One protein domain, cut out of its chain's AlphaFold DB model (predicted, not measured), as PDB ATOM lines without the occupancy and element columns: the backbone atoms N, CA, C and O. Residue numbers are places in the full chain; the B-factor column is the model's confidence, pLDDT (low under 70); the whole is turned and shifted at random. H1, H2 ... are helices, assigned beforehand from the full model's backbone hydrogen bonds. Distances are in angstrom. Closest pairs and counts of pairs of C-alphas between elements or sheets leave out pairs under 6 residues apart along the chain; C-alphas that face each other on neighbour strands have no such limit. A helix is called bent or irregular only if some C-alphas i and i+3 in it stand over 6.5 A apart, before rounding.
ATOM      1  N   HIS A   7     183.989 194.273 283.539       89.50
ATOM      2  CA  HIS A   7     182.605 194.490 283.104       89.50
ATOM      3  C   HIS A   7     181.688 193.297 283.411       89.50
ATOM      4  O   HIS A   7     180.578 193.495 283.886       89.50
ATOM      5  N   LEU A   8     182.151 192.054 283.233       89.44
ATOM      6  CA  LEU A   8     181.316 190.867 283.448       89.44
ATOM      7  C   LEU A   8     181.037 190.634 284.941       89.44
ATOM      8  O   LEU A   8     180.002 190.087 285.308       89.44
ATOM      9  N   ARG A   9     181.954 191.072 285.815       87.44
ATOM     10  CA  ARG A   9     181.734 191.065 287.268       87.44
ATOM     11  C   ARG A   9     180.729 192.137 287.659       87.44
ATOM     12  O   ARG A   9     179.822 191.837 288.421       87.44
ATOM     13  N   LEU A  10     180.893 193.347 287.122       88.81
ATOM     14  CA  LEU A  10     180.004 194.473 287.386       88.81
ATOM     15  C   LEU A  10     178.575 194.139 286.933       88.81
ATOM     16  O   LEU A  10     177.674 194.197 287.755       88.81
ATOM     17  N   LEU A  11     178.384 193.649 285.702       89.88
ATOM     18  CA  LEU A  11     177.079 193.206 285.189       89.88
ATOM     19  C   LEU A  11     176.425 192.125 286.065       89.88
ATOM     20  O   LEU A  11     175.243 192.235 286.383       89.88
ATOM     21  N   LEU A  12     177.184 191.109 286.498       88.50
ATOM     22  CA  LEU A  12     176.668 190.068 287.394       88.50
ATOM     23  C   LEU A  12     176.222 190.647 288.747       88.50
ATOM     24  O   LEU A  12     175.174 190.263 289.263       88.50
ATOM     25  N   TRP A  13     177.004 191.564 289.323       87.94
ATOM     26  CA  TRP A  13     176.674 192.200 290.599       87.94
ATOM     27  C   TRP A  13     175.494 193.163 290.487       87.94
ATOM     28  O   TRP A  13     174.614 193.109 291.345       87.94
ATOM     29  N   THR A  14     175.421 193.968 289.424       89.50
ATOM     30  CA  THR A  14     174.260 194.811 289.114       89.50
ATOM     31  C   THR A  14     173.001 193.961 288.987       89.50
ATOM     32  O   THR A  14     172.014 194.257 289.650       89.50
ATOM     33  N   PHE A  15     173.046 192.866 288.219       91.69
ATOM     34  CA  PHE A  15     171.904 191.966 288.047       91.69
ATOM     35  C   PHE A  15     171.436 191.358 289.377       91.69
ATOM     36  O   PHE A  15     170.255 191.437 289.705       91.69
ATOM     37  N   VAL A  16     172.355 190.809 290.183       88.00
ATOM     38  CA  VAL A  16     172.009 190.217 291.489       88.00
ATOM     39  C   VAL A  16     171.445 191.261 292.457       88.00
ATOM     40  O   VAL A  16     170.481 190.959 293.156       88.00
ATOM     41  N   CYS A  17     172.009 192.474 292.500       87.69
ATOM     42  CA  CYS A  17     171.498 193.540 293.364       87.69
ATOM     43  C   CYS A  17     170.116 194.016 292.904       87.69
ATOM     44  O   CYS A  17     169.215 194.100 293.734       87.69
ATOM     45  N   PHE A  18     169.934 194.243 291.599       90.00
ATOM     46  CA  PHE A  18     168.670 194.687 291.011       90.00
ATOM     47  C   PHE A  18     167.544 193.680 291.269       90.00
ATOM     48  O   PHE A  18     166.534 194.048 291.858       90.00
ATOM     49  N   VAL A  19     167.748 192.395 290.947       89.38
ATOM     50  CA  VAL A  19     166.744 191.339 291.186       89.38
ATOM     51  C   VAL A  19     166.352 191.248 292.664       89.38
ATOM     52  O   VAL A  19     165.173 191.088 292.963       89.38
ATOM     53  N   SER A  20     167.302 191.400 293.595       84.62
ATOM     54  CA  SER A  20     166.973 191.418 295.028       84.62
ATOM     55  C   SER A  20     166.326 192.714 295.520       84.62
ATOM     56  O   SER A  20     165.683 192.683 296.558       84.62
ATOM     57  N   ALA A  21     166.502 193.835 294.818       88.50
ATOM     58  CA  ALA A  21     165.948 195.124 295.223       88.50
ATOM     59  C   ALA A  21     164.489 195.310 294.781       88.50
ATOM     60  O   ALA A  21     163.770 196.053 295.438       88.50
ATOM     61  N   ILE A  22     164.039 194.635 293.710       89.81
ATOM     62  CA  ILE A  22     162.682 194.787 293.145       89.81
ATOM     63  C   ILE A  22     161.560 194.705 294.206       89.81
ATOM     64  O   ILE A  22     160.728 195.611 294.206       89.81
ATOM     65  N   PRO A  23     161.507 193.712 295.124       86.00
ATOM     66  CA  PRO A  23     160.415 193.620 296.103       86.00
ATOM     67  C   PRO A  23     160.379 194.821 297.058       86.00
ATOM     68  O   PRO A  23     159.337 195.459 297.203       86.00
ATOM     69  N   SER A  24     161.535 195.181 297.631       84.50
ATOM     70  CA  SER A  24     161.706 196.397 298.436       84.50
ATOM     71  C   SER A  24     161.358 197.671 297.661       84.50
ATOM     72  O   SER A  24     160.749 198.573 298.225       84.50
ATOM     73  N   PHE A  25     161.696 197.753 296.370       87.62
ATOM     74  CA  PHE A  25     161.428 198.937 295.549       87.62
ATOM     75  C   PHE A  25     159.933 199.111 295.258       87.62
ATOM     76  O   PHE A  25     159.429 200.225 295.338       87.62
ATOM     77  N   ILE A  26     159.210 198.020 294.975       89.62
ATOM     78  CA  ILE A  26     157.750 198.041 294.787       89.62
ATOM     79  C   ILE A  26     157.055 198.501 296.076       89.62
ATOM     80  O   ILE A  26     156.189 199.371 296.030       89.62
ATOM     81  N   PHE A  27     157.464 197.960 297.228       86.44
ATOM     82  CA  PHE A  27     156.883 198.333 298.519       86.44
ATOM     83  C   PHE A  27     157.231 199.777 298.917       86.44
ATOM     84  O   PHE A  27     156.346 200.544 299.290       86.44
ATOM     85  N   GLY A  28     158.493 200.186 298.758       83.62
ATOM     86  CA  GLY A  28     158.943 201.553 299.016       83.62
ATOM     87  C   GLY A  28     158.241 202.585 298.131       83.62
ATOM     88  O   GLY A  28     157.784 203.603 298.636       83.62
ATOM     89  N   TYR A  29     158.067 202.297 296.838       87.88
ATOM     90  CA  TYR A  29     157.337 203.182 295.926       87.88
ATOM     91  C   TYR A  29     155.853 203.316 296.304       87.88
ATOM     92  O   TYR A  29     155.284 204.387 296.144       87.88
ATOM     93  N   SER A  30     155.236 202.274 296.880       90.25
ATOM     94  CA  SER A  30     153.856 202.351 297.389       90.25
ATOM     95  C   SER A  30     153.690 203.140 298.698       90.25
ATOM     96  O   SER A  30     152.564 203.470 299.061       90.25
ATOM     97  N   LEU A  31     154.786 203.434 299.408       86.81
ATOM     98  CA  LEU A  31     154.788 204.232 300.643       86.81
ATOM     99  C   LEU A  31     155.191 205.696 300.412       86.81
ATOM    100  O   LEU A  31     154.823 206.558 301.207       86.81
ATOM    101  N   PHE A  32     155.965 205.975 299.359       84.00
ATOM    102  CA  PHE A  32     156.660 207.248 299.176       84.00
ATOM    103  C   PHE A  32     156.491 207.801 297.750       84.00
ATOM    104  O   PHE A  32     157.315 207.544 296.875       84.00
ATOM    105  N   ASP A  33     155.480 208.650 297.539       87.19
ATOM    106  CA  ASP A  33     155.193 209.287 296.236       87.19
ATOM    107  C   ASP A  33     156.263 210.299 295.758       87.19
ATOM    108  O   ASP A  33     156.217 210.758 294.613       87.19
ATOM    109  N   ARG A  34     157.233 210.702 296.599       90.56
ATOM    110  CA  ARG A  34     158.224 211.727 296.212       90.56
ATOM    111  C   ARG A  34     159.442 211.121 295.495       90.56
ATOM    112  O   ARG A  34     160.048 210.172 296.002       90.56
ATOM    113  N   PRO A  35     159.909 211.725 294.384       91.12
ATOM    114  CA  PRO A  35     161.026 211.200 293.590       91.12
ATOM    115  C   PRO A  35     162.375 211.210 294.331       91.12
ATOM    116  O   PRO A  35     163.271 210.434 293.998       91.12
ATOM    117  N   GLU A  36     162.524 212.054 295.355       92.06
ATOM    118  CA  GLU A  36     163.736 212.164 296.178       92.06
ATOM    119  C   GLU A  36     164.058 210.861 296.925       92.06
ATOM    120  O   GLU A  36     165.218 210.443 296.987       92.06
ATOM    121  N   HIS A  37     163.032 210.166 297.428       90.69
ATOM    122  CA  HIS A  37     163.194 208.896 298.134       90.69
ATOM    123  C   HIS A  37     163.665 207.789 297.175       90.69
ATOM    124  O   HIS A  37     164.597 207.043 297.486       90.69
ATOM    125  N   ALA A  38     163.103 207.737 295.961       91.25
ATOM    126  CA  ALA A  38     163.542 206.813 294.914       91.25
ATOM    127  C   ALA A  38     165.004 207.073 294.496       91.25
ATOM    128  O   ALA A  38     165.778 206.126 294.324       91.25
ATOM    129  N   ALA A  39     165.420 208.342 294.401       94.38
ATOM    130  CA  ALA A  39     166.810 208.706 294.130       94.38
ATOM    131  C   ALA A  39     167.770 208.228 295.240       94.38
ATOM    132  O   ALA A  39     168.849 207.707 294.932       94.38
ATOM    133  N   ALA A  40     167.376 208.332 296.517       94.06
ATOM    134  CA  ALA A  40     168.159 207.819 297.646       94.06
ATOM    135  C   ALA A  40     168.352 206.294 297.558       94.06
ATOM    136  O   ALA A  40     169.480 205.805 297.673       94.06
ATOM    137  N   MET A  41     167.281 205.547 297.258       92.75
ATOM    138  CA  MET A  41     167.332 204.089 297.084       92.75
ATOM    139  C   MET A  41     168.248 203.674 295.921       92.75
ATOM    140  O   MET A  41     169.107 202.804 296.088       92.75
ATOM    141  N   VAL A  42     168.129 204.321 294.753       94.31
ATOM    142  CA  VAL A  42     169.007 204.054 293.595       94.31
ATOM    143  C   VAL A  42     170.470 204.364 293.924       94.31
ATOM    144  O   VAL A  42     171.354 203.571 293.595       94.31
ATOM    145  N   THR A  43     170.735 205.469 294.625       95.88
ATOM    146  CA  THR A  43     172.090 205.844 295.059       95.88
ATOM    147  C   THR A  43     172.691 204.784 295.986       95.88
ATOM    148  O   THR A  43     173.828 204.356 295.769       95.88
ATOM    149  N   GLY A  44     171.921 204.278 296.957       94.00
ATOM    150  CA  GLY A  44     172.341 203.183 297.838       94.00
ATOM    151  C   GLY A  44     172.699 201.903 297.069       94.00
ATOM    152  O   GLY A  44     173.751 201.305 297.311       94.00
ATOM    153  N   ILE A  45     171.885 201.518 296.077       93.06
ATOM    154  CA  ILE A  45     172.154 200.356 295.209       93.06
ATOM    155  C   ILE A  45     173.451 200.549 294.403       93.06
ATOM    156  O   ILE A  45     174.266 199.626 294.327       93.06
ATOM    157  N   ILE A  46     173.684 201.738 293.835       95.06
ATOM    158  CA  ILE A  46     174.910 202.049 293.079       95.06
ATOM    159  C   ILE A  46     176.149 201.936 293.978       95.06
ATOM    160  O   ILE A  46     177.120 201.273 293.600       95.06
ATOM    161  N   ILE A  47     176.103 202.512 295.188       95.69
ATOM    162  CA  ILE A  47     177.186 202.413 296.179       95.69
ATOM    163  C   ILE A  47     177.485 200.942 296.500       95.69
ATOM    164  O   ILE A  47     178.651 200.536 296.497       95.69
ATOM    165  N   PHE A  48     176.454 200.111 296.687       93.38
ATOM    166  CA  PHE A  48     176.634 198.675 296.903       93.38
ATOM    167  C   PHE A  48     177.267 197.949 295.719       93.38
ATOM    168  O   PHE A  48     178.196 197.169 295.923       93.38
ATOM    169  N   VAL A  49     176.807 198.186 294.488       92.81
ATOM    170  CA  VAL A  49     177.365 197.536 293.288       92.81
ATOM    171  C   VAL A  49     178.849 197.879 293.121       92.81
ATOM    172  O   VAL A  49     179.662 196.990 292.835       92.81
ATOM    173  N   ILE A  50     179.229 199.138 293.362       93.50
ATOM    174  CA  ILE A  50     180.629 199.581 293.353       93.50
ATOM    175  C   ILE A  50     181.409 198.880 294.475       93.50
ATOM    176  O   ILE A  50     182.427 198.238 294.200       93.50
ATOM    177  N   GLY A  51     180.905 198.906 295.714       93.25
ATOM    178  CA  GLY A  51     181.520 198.244 296.867       93.25
ATOM    179  C   GLY A  51     181.749 196.743 296.653       93.25
ATOM    180  O   GLY A  51     182.869 196.254 296.823       93.25
ATOM    181  N   TYR A  52     180.737 196.009 296.179       90.12
ATOM    182  CA  TYR A  52     180.856 194.585 295.842       90.12
ATOM    183  C   TYR A  52     181.856 194.322 294.725       90.12
ATOM    184  O   TYR A  52     182.604 193.338 294.790       90.12
ATOM    185  N   THR A  53     181.922 195.200 293.724       92.12
ATOM    186  CA  THR A  53     182.889 195.090 292.628       92.12
ATOM    187  C   THR A  53     184.323 195.279 293.132       92.12
ATOM    188  O   THR A  53     185.187 194.465 292.795       92.12
ATOM    189  N   LEU A  54     184.574 196.260 294.007       92.56
ATOM    190  CA  LEU A  54     185.886 196.512 294.626       92.56
ATOM    191  C   LEU A  54     186.319 195.366 295.561       92.56
ATOM    192  O   LEU A  54     187.417 194.815 295.415       92.56
ATOM    193  N   ILE A  55     185.434 194.921 296.461       90.88
ATOM    194  CA  ILE A  55     185.690 193.787 297.368       90.88
ATOM    195  C   ILE A  55     185.990 192.512 296.559       90.88
ATOM    196  O   ILE A  55     186.972 191.814 296.822       90.88
ATOM    197  N   THR A  56     185.211 192.244 295.506       89.19
ATOM    198  CA  THR A  56     185.411 191.091 294.606       89.19
ATOM    199  C   THR A  56     186.663 191.214 293.731       89.19
ATOM    200  O   THR A  56     187.201 190.204 293.263       89.19
ATOM    201  N   GLY A  57     187.131 192.438 293.478       88.56
ATOM    202  CA  GLY A  57     188.376 192.725 292.767       88.56
ATOM    203  C   GLY A  57     189.634 192.398 293.575       88.56
ATOM    204  O   GLY A  57     190.660 192.072 292.984       88.56
ATOM    205  N   THR A  58     189.546 192.419 294.907       92.31
ATOM    206  CA  THR A  58     190.698 192.326 295.817       92.31
ATOM    207  C   THR A  58     191.404 190.958 295.760       92.31
ATOM    208  O   THR A  58     190.770 189.904 295.867       92.31
ATOM    209  N   ASP A  59     192.742 190.937 295.705       88.88
ATOM    210  CA  ASP A  59     193.544 189.700 295.591       88.88
ATOM    211  C   ASP A  59     193.334 188.689 296.727       88.88
ATOM    212  O   ASP A  59     193.493 187.480 296.535       88.88
ATOM    213  N   ARG A  60     192.977 189.160 297.929       87.25
ATOM    214  CA  ARG A  60     192.584 188.292 299.054       87.25
ATOM    215  C   ARG A  60     191.350 187.457 298.689       87.25
ATOM    216  O   ARG A  60     191.332 186.249 298.917       87.25
ATOM    217  N   PHE A  61     190.362 188.079 298.048       88.00
ATOM    218  CA  PHE A  61     189.129 187.438 297.600       88.00
ATOM    219  C   PHE A  61     189.367 186.492 296.420       88.00
ATOM    220  O   PHE A  61     188.860 185.370 296.409       88.00
ATOM    221  N   VAL A  62     190.212 186.890 295.462       85.00
ATOM    222  CA  VAL A  62     190.626 186.033 294.336       85.00
ATOM    223  C   VAL A  62     191.346 184.773 294.840       85.00
ATOM    224  O   VAL A  62     191.035 183.667 294.387       85.00
ATOM    225  N   ARG A  63     192.245 184.908 295.827       84.31
ATOM    226  CA  ARG A  63     192.893 183.768 296.503       84.31
ATOM    227  C   ARG A  63     191.880 182.881 297.234       84.31
ATOM    228  O   ARG A  63     191.923 181.661 297.072       84.31
ATOM    229  N   LEU A  64     190.929 183.465 297.966       83.31
ATOM    230  CA  LEU A  64     189.887 182.725 298.691       83.31
ATOM    231  C   LEU A  64     188.966 181.927 297.741       83.31
ATOM    232  O   LEU A  64     188.756 180.728 297.944       83.31
ATOM    233  N   LYS A  65     188.510 182.548 296.642       83.69
ATOM    234  CA  LYS A  65     187.699 181.935 295.564       83.69
ATOM    235  C   LYS A  65     188.458 180.865 294.755       83.69
ATOM    236  O   LYS A  65     187.859 180.107 293.985       83.69
ATOM    237  N   GLY A  66     189.776 180.760 294.950       80.50
ATOM    238  CA  GLY A  66     190.607 179.675 294.434       80.50
ATOM    239  C   GLY A  66     190.306 178.303 295.054       80.50
ATOM    240  O   GLY A  66     190.591 177.291 294.419       80.50
ATOM    241  N   ARG A  67     189.707 178.245 296.254       82.31
ATOM    242  CA  ARG A  67     189.396 176.989 296.962       82.31
ATOM    243  C   ARG A  67     188.085 176.367 296.450       82.31
ATOM    244  O   ARG A  67     187.034 177.005 296.510       82.31
ATOM    245  N   ARG A  68     188.110 175.093 296.026       78.38
ATOM    246  CA  ARG A  68     186.948 174.379 295.434       78.38
ATOM    247  C   ARG A  68     185.692 174.392 296.326       78.38
ATOM    248  O   ARG A  68     184.602 174.648 295.821       78.38
ATOM    249  N   ARG A  69     185.847 174.187 297.646       80.19
ATOM    250  CA  ARG A  69     184.743 174.243 298.636       80.19
ATOM    251  C   ARG A  69     184.102 175.637 298.724       80.19
ATOM    252  O   ARG A  69     182.879 175.747 298.680       80.19
ATOM    253  N   VAL A  70     184.918 176.696 298.761       84.00
ATOM    254  CA  VAL A  70     184.437 178.092 298.778       84.00
ATOM    255  C   VAL A  70     183.684 178.412 297.491       84.00
ATOM    256  O   VAL A  70     182.598 178.974 297.547       84.00
ATOM    257  N   ARG A  71     184.213 178.003 296.327       84.81
ATOM    258  CA  ARG A  71     183.550 178.230 295.036       84.81
ATOM    259  C   ARG A  71     182.172 177.562 294.964       84.81
ATOM    260  O   ARG A  71     181.225 178.222 294.557       84.81
ATOM    261  N   ARG A  72     182.053 176.291 295.372       86.19
ATOM    262  CA  ARG A  72     180.757 175.587 295.431       86.19
ATOM    263  C   ARG A  72     179.783 176.277 296.384       86.19
ATOM    264  O   ARG A  72     178.652 176.528 295.994       86.19
ATOM    265  N   SER A  73     180.246 176.638 297.580       87.12
ATOM    266  CA  SER A  73     179.424 177.348 298.569       87.12
ATOM    267  C   SER A  73     178.917 178.679 298.018       87.12
ATOM    268  O   SER A  73     177.724 178.931 298.085       87.12
ATOM    269  N   MET A  74     179.782 179.468 297.369       87.56
ATOM    270  CA  MET A  74     179.391 180.694 296.665       87.56
ATOM    271  C   MET A  74     178.246 180.468 295.677       87.56
ATOM    272  O   MET A  74     177.254 181.182 295.739       87.56
ATOM    273  N   TYR A  75     178.371 179.486 294.776       88.94
ATOM    274  CA  TYR A  75     177.312 179.194 293.805       88.94
ATOM    275  C   TYR A  75     176.001 178.789 294.480       88.94
ATOM    276  O   TYR A  75     174.955 179.270 294.062       88.94
ATOM    277  N   ILE A  76     176.066 177.976 295.541       88.38
ATOM    278  CA  ILE A  76     174.888 177.612 296.339       88.38
ATOM    279  C   ILE A  76     174.247 178.873 296.926       88.38
ATOM    280  O   ILE A  76     173.067 179.082 296.712       88.38
ATOM    281  N   ILE A  77     175.007 179.763 297.570       88.44
ATOM    282  CA  ILE A  77     174.461 180.984 298.193       88.44
ATOM    283  C   ILE A  77     173.846 181.930 297.160       88.44
ATOM    284  O   ILE A  77     172.777 182.475 297.415       88.44
ATOM    285  N   TYR A  78     174.475 182.128 295.995       87.31
ATOM    286  CA  TYR A  78     173.886 182.964 294.941       87.31
ATOM    287  C   TYR A  78     172.602 182.349 294.380       87.31
ATOM    288  O   TYR A  78     171.624 183.069 294.199       87.31
ATOM    289  N   ALA A  79     172.589 181.033 294.145       90.06
ATOM    290  CA  ALA A  79     171.396 180.323 293.699       90.06
ATOM    291  C   ALA A  79     170.286 180.386 294.758       90.06
ATOM    292  O   ALA A  79     169.169 180.758 294.432       90.06
ATOM    293  N   THR A  80     170.597 180.116 296.030       87.00
ATOM    294  CA  THR A  80     169.655 180.220 297.150       87.00
ATOM    295  C   THR A  80     169.140 181.645 297.324       87.00
ATOM    296  O   THR A  80     167.945 181.803 297.508       87.00
ATOM    297  N   ARG A  81     169.979 182.688 297.208       85.81
ATOM    298  CA  ARG A  81     169.529 184.092 297.261       85.81
ATOM    299  C   ARG A  81     168.520 184.388 296.153       85.81
ATOM    300  O   ARG A  81     167.438 184.874 296.451       85.81
ATOM    301  N   LEU A  82     168.857 184.072 294.900       87.50
ATOM    302  CA  LEU A  82     167.965 184.301 293.756       87.50
ATOM    303  C   LEU A  82     166.663 183.497 293.879       87.50
ATOM    304  O   LEU A  82     165.590 184.031 293.623       87.50
ATOM    305  N   LEU A  83     166.750 182.239 294.318       88.56
ATOM    306  CA  LEU A  83     165.599 181.355 294.488       88.56
ATOM    307  C   LEU A  83     164.704 181.818 295.645       88.56
ATOM    308  O   LEU A  83     163.496 181.883 295.469       88.56
ATOM    309  N   VAL A  84     165.268 182.221 296.788       85.19
ATOM    310  CA  VAL A  84     164.507 182.813 297.902       85.19
ATOM    311  C   VAL A  84     163.816 184.104 297.462       85.19
ATOM    312  O   VAL A  84     162.635 184.258 297.745       85.19
ATOM    313  N   SER A  85     164.483 184.983 296.703       83.38
ATOM    314  CA  SER A  85     163.846 186.181 296.127       83.38
ATOM    315  C   SER A  85     162.726 185.868 295.120       83.38
ATOM    316  O   SER A  85     161.829 186.689 294.962       83.38
ATOM    317  N   MET A  86     162.749 184.706 294.454       85.38
ATOM    318  CA  MET A  86     161.675 184.256 293.555       85.38
ATOM    319  C   MET A  86     160.539 183.512 294.275       85.38
ATOM    320  O   MET A  86     159.406 183.521 293.794       85.38
ATOM    321  N   VAL A  87     160.805 182.868 295.415       89.12
ATOM    322  CA  VAL A  87     159.789 182.144 296.193       89.12
ATOM    323  C   VAL A  87     159.014 183.125 297.072       89.12
ATOM    324  O   VAL A  87     159.342 183.383 298.234       89.12
ATOM    325  N   TYR A  88     157.933 183.651 296.502       84.31
ATOM    326  CA  TYR A  88     156.861 184.288 297.256       84.31
ATOM    327  C   TYR A  88     156.152 183.242 298.147       84.31
ATOM    328  O   TYR A  88     155.882 182.141 297.664       84.31
ATOM    329  N   PRO A  89     155.843 183.529 299.429       90.19
ATOM    330  CA  PRO A  89     156.056 184.788 300.156       90.19
ATOM    331  C   PRO A  89     157.387 184.862 300.936       90.19
ATOM    332  O   PRO A  89     157.692 185.897 301.526       90.19
ATOM    333  N   VAL A  90     158.179 183.783 300.973       86.56
ATOM    334  CA  VAL A  90     159.342 183.635 301.875       86.56
ATOM    335  C   VAL A  90     160.408 184.708 301.646       86.56
ATOM    336  O   VAL A  90     160.911 185.278 302.614       86.56
ATOM    337  N   GLY A  91     160.733 185.024 300.388       84.25
ATOM    338  CA  GLY A  91     161.708 186.070 300.069       84.25
ATOM    339  C   GLY A  91     161.306 187.447 300.587       84.25
ATOM    340  O   GLY A  91     162.135 188.152 301.159       84.25
ATOM    341  N   LEU A  92     160.023 187.791 300.448       86.94
ATOM    342  CA  LEU A  92     159.473 189.059 300.923       86.94
ATOM    343  C   LEU A  92     159.480 189.124 302.454       86.94
ATOM    344  O   LEU A  92     159.859 190.149 303.005       86.94
ATOM    345  N   ALA A  93     159.141 188.032 303.146       90.50
ATOM    346  CA  ALA A  93     159.186 187.987 304.607       90.50
ATOM    347  C   ALA A  93     160.604 188.220 305.166       90.50
ATOM    348  O   ALA A  93     160.765 188.950 306.141       90.50
ATOM    349  N   VAL A  94     161.637 187.641 304.539       88.94
ATOM    350  CA  VAL A  94     163.041 187.839 304.953       88.94
ATOM    351  C   VAL A  94     163.517 189.266 304.666       88.94
ATOM    352  O   VAL A  94     164.167 189.867 305.522       88.94
ATOM    353  N   ASP A  95     163.187 189.822 303.497       88.69
ATOM    354  CA  ASP A  95     163.563 191.194 303.129       88.69
ATOM    355  C   ASP A  95     162.865 192.230 304.027       88.69
ATOM    356  O   ASP A  95     163.514 193.119 304.572       88.69
ATOM    357  N   LEU A  96     161.570 192.037 304.305       90.44
ATOM    358  CA  LEU A  96     160.790 192.865 305.225       90.44
ATOM    359  C   LEU A  96     161.371 192.845 306.651       90.44
ATOM    360  O   LEU A  96     161.478 193.893 307.286       90.44
ATOM    361  N   TRP A  97     161.819 191.682 307.140       93.00
ATOM    362  CA  TRP A  97     162.486 191.575 308.447       93.00
ATOM    363  C   TRP A  97     163.823 192.331 308.480       93.00
ATOM    364  O   TRP A  97     164.138 192.984 309.478       93.00
ATOM    365  N   CYS A  98     164.592 192.286 307.384       91.94
ATOM    366  CA  CYS A  98     165.817 193.076 307.233       91.94
ATOM    367  C   CYS A  98     165.509 194.580 307.190       91.94
ATOM    368  O   CYS A  98     166.220 195.359 307.825       91.94
ATOM    369  N   GLY A  99     164.441 194.983 306.495       92.25
ATOM    370  CA  GLY A  99     163.945 196.359 306.452       92.25
ATOM    371  C   GLY A  99     163.589 196.881 307.844       92.25
ATOM    372  O   GLY A  99     164.173 197.870 308.287       92.25
ATOM    373  N   PHE A 100     162.733 196.169 308.587       93.88
ATOM    374  CA  PHE A 100     162.364 196.535 309.961       93.88
ATOM    375  C   PHE A 100     163.574 196.644 310.896       93.88
ATOM    376  O   PHE A 100     163.699 197.633 311.614       93.88
ATOM    377  N   ALA A 101     164.498 195.676 310.857       95.75
ATOM    378  CA  ALA A 101     165.718 195.725 311.666       95.75
ATOM    379  C   ALA A 101     166.607 196.939 311.329       95.75
ATOM    380  O   ALA A 101     167.281 197.479 312.205       95.75
ATOM    381  N   SER A 102     166.595 197.382 310.071       95.25
ATOM    382  CA  SER A 102     167.416 198.496 309.591       95.25
ATOM    383  C   SER A 102     166.814 199.854 309.928       95.25
ATOM    384  O   SER A 102     167.539 200.740 310.375       95.25
ATOM    385  N   VAL A 103     165.493 199.997 309.787       93.94
ATOM    386  CA  VAL A 103     164.750 201.181 310.246       93.94
ATOM    387  C   VAL A 103     164.914 201.343 311.757       93.94
ATOM    388  O   VAL A 103     165.339 202.406 312.200       93.94
ATOM    389  N   ALA A 104     164.705 200.272 312.533       95.94
ATOM    390  CA  ALA A 104     164.875 200.296 313.985       95.94
ATOM    391  C   ALA A 104     166.303 200.676 314.418       95.94
ATOM    392  O   ALA A 104     166.471 201.372 315.416       95.94
ATOM    393  N   LEU A 105     167.335 200.264 313.667       95.75
ATOM    394  CA  LEU A 105     168.713 200.674 313.946       95.75
ATOM    395  C   LEU A 105     168.944 202.159 313.624       95.75
ATOM    396  O   LEU A 105     169.533 202.869 314.436       95.75
ATOM    397  N   VAL A 106     168.484 202.643 312.464       96.38
ATOM    398  CA  VAL A 106     168.714 204.037 312.035       96.38
ATOM    399  C   VAL A 106     167.911 205.043 312.863       96.38
ATOM    400  O   VAL A 106     168.433 206.115 313.150       96.38
ATOM    401  N   GLN A 107     166.711 204.690 313.334       94.81
ATOM    402  CA  GLN A 107     165.898 205.532 314.227       94.81
ATOM    403  C   GLN A 107     166.550 205.808 315.595       94.81
ATOM    404  O   GLN A 107     166.112 206.702 316.312       94.81
ATOM    405  N   THR A 108     167.620 205.093 315.968       96.25
ATOM    406  CA  THR A 108     168.411 205.430 317.170       96.25
ATOM    407  C   THR A 108     169.336 206.638 316.979       96.25
ATOM    408  O   THR A 108     169.905 207.137 317.951       96.25
ATOM    409  N   LEU A 109     169.513 207.111 315.740       95.19
ATOM    410  CA  LEU A 109     170.393 208.225 315.402       95.19
ATOM    411  C   LEU A 109     169.595 209.540 315.343       95.19
ATOM    412  O   LEU A 109     168.525 209.563 314.739       95.19
ATOM    413  N   PRO A 110     170.121 210.659 315.880       95.88
ATOM    414  CA  PRO A 110     169.449 211.962 315.877       95.88
ATOM    415  C   PRO A 110     169.571 212.655 314.505       95.88
ATOM    416  O   PRO A 110     170.186 213.712 314.367       95.88
ATOM    417  N   ILE A 111     169.028 212.019 313.469       94.06
ATOM    418  CA  ILE A 111     168.986 212.505 312.085       94.06
ATOM    419  C   ILE A 111     167.571 213.050 311.826       94.06
ATOM    420  O   ILE A 111     166.614 212.432 312.288       94.06
ATOM    421  N   PRO A 112     167.396 214.169 311.096       93.38
ATOM    422  CA  PRO A 112     166.066 214.646 310.734       93.38
ATOM    423  C   PRO A 112     165.272 213.578 309.972       93.38
ATOM    424  O   PRO A 112     165.734 213.079 308.937       93.38
ATOM    425  N   GLU A 113     164.083 213.272 310.490       85.94
ATOM    426  CA  GLU A 113     163.084 212.433 309.823       85.94
ATOM    427  C   GLU A 113     162.789 212.981 308.413       85.94
ATOM    428  O   GLU A 113     162.833 214.194 308.189       85.94
ATOM    429  N   GLU A 114     162.507 212.090 307.461       84.31
ATOM    430  CA  GLU A 114     162.263 212.392 306.034       84.31
ATOM    431  C   GLU A 114     163.469 212.943 305.246       84.31
ATOM    432  O   GLU A 114     163.344 213.290 304.068       84.31
ATOM    433  N   SER A 115     164.670 212.997 305.830       92.19
ATOM    434  CA  SER A 115     165.856 213.429 305.080       92.19
ATOM    435  C   SER A 115     166.335 212.370 304.074       92.19
ATOM    436  O   SER A 115     166.427 211.177 304.376       92.19
ATOM    437  N   PHE A 116     166.758 212.814 302.881       93.62
ATOM    438  CA  PHE A 116     167.412 211.967 301.864       93.62
ATOM    439  C   PHE A 116     168.527 211.091 302.463       93.62
ATOM    440  O   PHE A 116     168.676 209.919 302.113       93.62
ATOM    441  N   PHE A 117     169.299 211.655 303.399       94.56
ATOM    442  CA  PHE A 117     170.388 210.961 304.078       94.56
ATOM    443  C   PHE A 117     169.901 209.824 304.987       94.56
ATOM    444  O   PHE A 117     170.524 208.766 304.996       94.56
ATOM    445  N   GLN A 118     168.784 209.995 305.703       94.06
ATOM    446  CA  GLN A 118     168.195 208.939 306.531       94.06
ATOM    447  C   GLN A 118     167.802 207.724 305.676       94.06
ATOM    448  O   GLN A 118     168.138 206.596 306.024       94.06
ATOM    449  N   ILE A 119     167.175 207.939 304.516       93.00
ATOM    450  CA  ILE A 119     166.741 206.854 303.613       93.00
ATOM    451  C   ILE A 119     167.934 206.198 302.907       93.00
ATOM    452  O   ILE A 119     167.999 204.970 302.789       93.00
ATOM    453  N   LEU A 120     168.932 206.988 302.499       94.81
ATOM    454  CA  LEU A 120     170.208 206.457 302.018       94.81
ATOM    455  C   LEU A 120     170.888 205.591 303.096       94.81
ATOM    456  O   LEU A 120     171.421 204.527 302.790       94.81
ATOM    457  N   LEU A 121     170.834 206.005 304.364       95.81
ATOM    458  CA  LEU A 121     171.404 205.248 305.474       95.81
ATOM    459  C   LEU A 121     170.599 203.977 305.785       95.81
ATOM    460  O   LEU A 121     171.209 202.927 305.964       95.81
ATOM    461  N   ILE A 122     169.263 204.027 305.776       93.94
ATOM    462  CA  ILE A 122     168.388 202.849 305.944       93.94
ATOM    463  C   ILE A 122     168.679 201.816 304.855       93.94
ATOM    464  O   ILE A 122     168.894 200.647 305.170       93.94
ATOM    465  N   THR A 123     168.761 202.230 303.588       93.50
ATOM    466  CA  THR A 123     169.054 201.310 302.473       93.50
ATOM    467  C   THR A 123     170.473 200.738 302.537       93.50
ATOM    468  O   THR A 123     170.666 199.550 302.261       93.50
ATOM    469  N   LEU A 124     171.464 201.528 302.973       95.25
ATOM    470  CA  LEU A 124     172.817 201.035 303.259       95.25
ATOM    471  C   LEU A 124     172.834 200.034 304.426       95.25
ATOM    472  O   LEU A 124     173.449 198.975 304.310       95.25
ATOM    473  N   VAL A 125     172.131 200.303 305.529       96.25
ATOM    474  CA  VAL A 125     172.028 199.366 306.660       96.25
ATOM    475  C   VAL A 125     171.302 198.084 306.238       96.25
ATOM    476  O   VAL A 125     171.834 197.003 306.484       96.25
ATOM    477  N   GLN A 126     170.179 198.172 305.516       94.62
ATOM    478  CA  GLN A 126     169.420 197.013 305.017       94.62
ATOM    479  C   GLN A 126     170.276 196.112 304.134       94.62
ATOM    480  O   GLN A 126     170.323 194.898 304.350       94.62
ATOM    481  N   GLY A 127     171.025 196.687 303.192       92.75
ATOM    482  CA  GLY A 127     171.949 195.904 302.381       92.75
ATOM    483  C   GLY A 127     173.073 195.267 303.208       92.75
ATOM    484  O   GLY A 127     173.437 194.121 302.941       92.75
ATOM    485  N   VAL A 128     173.603 195.931 304.244       94.44
ATOM    486  CA  VAL A 128     174.617 195.332 305.135       94.44
ATOM    487  C   VAL A 128     174.018 194.182 305.949       94.44
ATOM    488  O   VAL A 128     174.576 193.085 305.928       94.44
ATOM    489  N   VAL A 129     172.869 194.387 306.598       94.00
ATOM    490  CA  VAL A 129     172.152 193.382 307.406       94.00
ATOM    491  C   VAL A 129     171.823 192.143 306.569       94.00
ATOM    492  O   VAL A 129     172.167 191.024 306.960       94.00
ATOM    493  N   LEU A 130     171.267 192.328 305.368       91.06
ATOM    494  CA  LEU A 130     170.945 191.233 304.450       91.06
ATOM    495  C   LEU A 130     172.198 190.455 304.017       91.06
ATOM    496  O   LEU A 130     172.178 189.225 303.935       91.06
ATOM    497  N   ASN A 131     173.329 191.130 303.787       90.75
ATOM    498  CA  ASN A 131     174.573 190.442 303.436       90.75
ATOM    499  C   ASN A 131     175.268 189.780 304.641       90.75
ATOM    500  O   ASN A 131     175.940 188.765 304.451       90.75
ATOM    501  N   ILE A 132     175.061 190.266 305.870       93.06
ATOM    502  CA  ILE A 132     175.442 189.551 307.099       93.06
ATOM    503  C   ILE A 132     174.607 188.271 307.238       93.06
ATOM    504  O   ILE A 132     175.182 187.205 307.461       93.06
ATOM    505  N   ALA A 133     173.290 188.325 307.014       90.62
ATOM    506  CA  ALA A 133     172.429 187.140 307.031       90.62
ATOM    507  C   ALA A 133     172.867 186.089 305.986       90.62
ATOM    508  O   ALA A 133     172.998 184.904 306.302       90.62
ATOM    509  N   LEU A 134     173.208 186.518 304.763       88.50
ATOM    510  CA  LEU A 134     173.786 185.643 303.732       88.50
ATOM    511  C   LEU A 134     175.163 185.074 304.122       88.50
ATOM    512  O   LEU A 134     175.486 183.943 303.754       88.50
ATOM    513  N   LEU A 135     175.981 185.822 304.871       90.62
ATOM    514  CA  LEU A 135     177.262 185.344 305.399       90.62
ATOM    515  C   LEU A 135     177.051 184.295 306.500       90.62
ATOM    516  O   LEU A 135     177.730 183.269 306.490       90.62
ATOM    517  N   VAL A 136     176.082 184.487 307.398       93.38
ATOM    518  CA  VAL A 136     175.696 183.472 308.393       93.38
ATOM    519  C   VAL A 136     175.206 182.203 307.691       93.38
ATOM    520  O   VAL A 136     175.709 181.118 307.985       93.38
ATOM    521  N   LEU A 137     174.337 182.325 306.680       90.44
ATOM    522  CA  LEU A 137     173.910 181.193 305.849       90.44
ATOM    523  C   LEU A 137     175.103 180.496 305.166       90.44
ATOM    524  O   LEU A 137     175.175 179.267 305.161       90.44
ATOM    525  N   MET A 138     176.085 181.252 304.654       89.12
ATOM    526  CA  MET A 138     177.333 180.688 304.121       89.12
ATOM    527  C   MET A 138     178.087 179.864 305.167       89.12
ATOM    528  O   MET A 138     178.572 178.778 304.847       89.12
ATOM    529  N   LEU A 139     178.223 180.375 306.393       92.00
ATOM    530  CA  LEU A 139     178.925 179.685 307.473       92.00
ATOM    531  C   LEU A 139     178.188 178.411 307.899       92.00
ATOM    532  O   LEU A 139     178.846 177.386 308.080       92.00
ATOM    533  N   VAL A 140     176.853 178.435 307.964       93.12
ATOM    534  CA  VAL A 140     176.025 177.247 308.231       93.12
ATOM    535  C   VAL A 140     176.204 176.202 307.126       93.12
ATOM    536  O   VAL A 140     176.560 175.062 307.420       93.12
ATOM    537  N   VAL A 141     176.070 176.581 305.850       88.56
ATOM    538  CA  VAL A 141     176.266 175.665 304.708       88.56
ATOM    539  C   VAL A 141     177.694 175.104 304.674       88.56
ATOM    540  O   VAL A 141     177.879 173.915 304.422       88.56
ATOM    541  N   LEU A 142     178.713 175.917 304.975       87.88
ATOM    542  CA  LEU A 142     180.102 175.459 305.108       87.88
ATOM    543  C   LEU A 142     180.310 174.534 306.316       87.88
ATOM    544  O   LEU A 142     181.136 173.627 306.233       87.88
ATOM    545  N   GLY A 143     179.589 174.753 307.418       91.00
ATOM    546  CA  GLY A 143     179.576 173.893 308.601       91.00
ATOM    547  C   GLY A 143     178.990 172.522 308.279       91.00
ATOM    548  O   GLY A 143     179.678 171.514 308.427       91.00
ATOM    549  N   VAL A 144     177.786 172.485 307.706       90.38
ATOM    550  CA  VAL A 144     177.134 171.261 307.207       90.38
ATOM    551  C   VAL A 144     178.040 170.539 306.199       90.38
ATOM    552  O   VAL A 144     178.333 169.359 306.365       90.38
ATOM    553  N   GLN A 145     178.614 171.240 305.215       87.38
ATOM    554  CA  GLN A 145     179.577 170.645 304.275       87.38
ATOM    555  C   GLN A 145     180.892 170.178 304.921       87.38
ATOM    556  O   GLN A 145     181.602 169.377 304.315       87.38
ATOM    557  N   ARG A 146     181.270 170.666 306.106       88.06
ATOM    558  CA  ARG A 146     182.428 170.149 306.856       88.06
ATOM    559  C   ARG A 146     182.078 168.900 307.657       88.06
ATOM    560  O   ARG A 146     182.917 168.011 307.717       88.06
ATOM    561  N   LEU A 147     180.870 168.835 308.216       91.81
ATOM    562  CA  LEU A 147     180.372 167.689 308.980       91.81
ATOM    563  C   LEU A 147     180.043 166.495 308.066       91.81
ATOM    564  O   LEU A 147     180.442 165.374 308.358       91.81
ATOM    565  N   PHE A 148     179.386 166.739 306.927       90.50
ATOM    566  CA  PHE A 148     178.937 165.691 305.996       90.50
ATOM    567  C   PHE A 148     179.831 165.511 304.755       90.50
ATOM    568  O   PHE A 148     179.702 164.521 304.036       90.50
ATOM    569  N   GLY A 149     180.748 166.443 304.469       79.56
ATOM    570  CA  GLY A 149     181.638 166.399 303.299       79.56
ATOM    571  C   GLY A 149     182.808 165.430 303.460       79.56
ATOM    572  O   GLY A 149     183.968 165.855 303.509       79.56
TER     573      GLY A 149
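What this domain is: This is residues 7 to 149 of the 260 residues of an uncharacterized protein of Phycisphaerales bacterium (UniProt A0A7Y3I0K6). A long helix, H6, makes the spine, and steeply tilted helices cross it: H2 packs on its residues 116 to 127, H4 on residues 134 to 142, and H5 on residues 118 to 130. Bent H1 covers the side away from H6, its arm H1a packing on H2 and H4, while residues 58 to 64, with H3, stick out. The printed part has 143 residues and six named helices, H1 to H6 in chain order, with no named strand: all helix, mostly crossed packing. It is compact, with a radius of gyration of the C-alphas of 16.4 A, and elongated, spanning 49 by 32 by 28 A.

Where its parts are: Find C-alpha 116 at (167.412, 211.967, 301.864); from there H6 runs 47.9 A to C-alpha 148 at (178.937, 165.691, 305.996). H2, residues 35 to 57, spans 33.0 A, H4, residues 68 to 86, 27.2 A, and H5, residues 90 to 106, 24.6 A. H3 holds residues 59 to 64. H1, residues 7 to 31, was assigned as one helix by its hydrogen bonds but is bent, with C-alphas 20 and 23 7.0 A apart; its arms are H1a, residues 7 to 20, and H1b, residues 23 to 31.

How they stand to each other: Start at H6: the closest C-alphas are Leu 120 to Ala 40 of H2, 5.0 A, Gln 126 to Ser 102 of H5, 5.2 A, and Met 138 to Ile 77 of H4, 6.6 A. H2 and H4 are apart. H1a touches H2, C-alphas 14 and 49 being closest at 5.9 A, at a steep tilt of 45 degrees, opposite ways. Every O i to N i+4 pair is within hydrogen-bond range in H1a, H1b, H2, H3, H4, H5 and H6.

The domain as a whole: Look for the farthest C-alphas at Arg 34 and Gly 149, 51.5 A apart. The printed part has no cut and no long link, and no printed residue is under pLDDT 70.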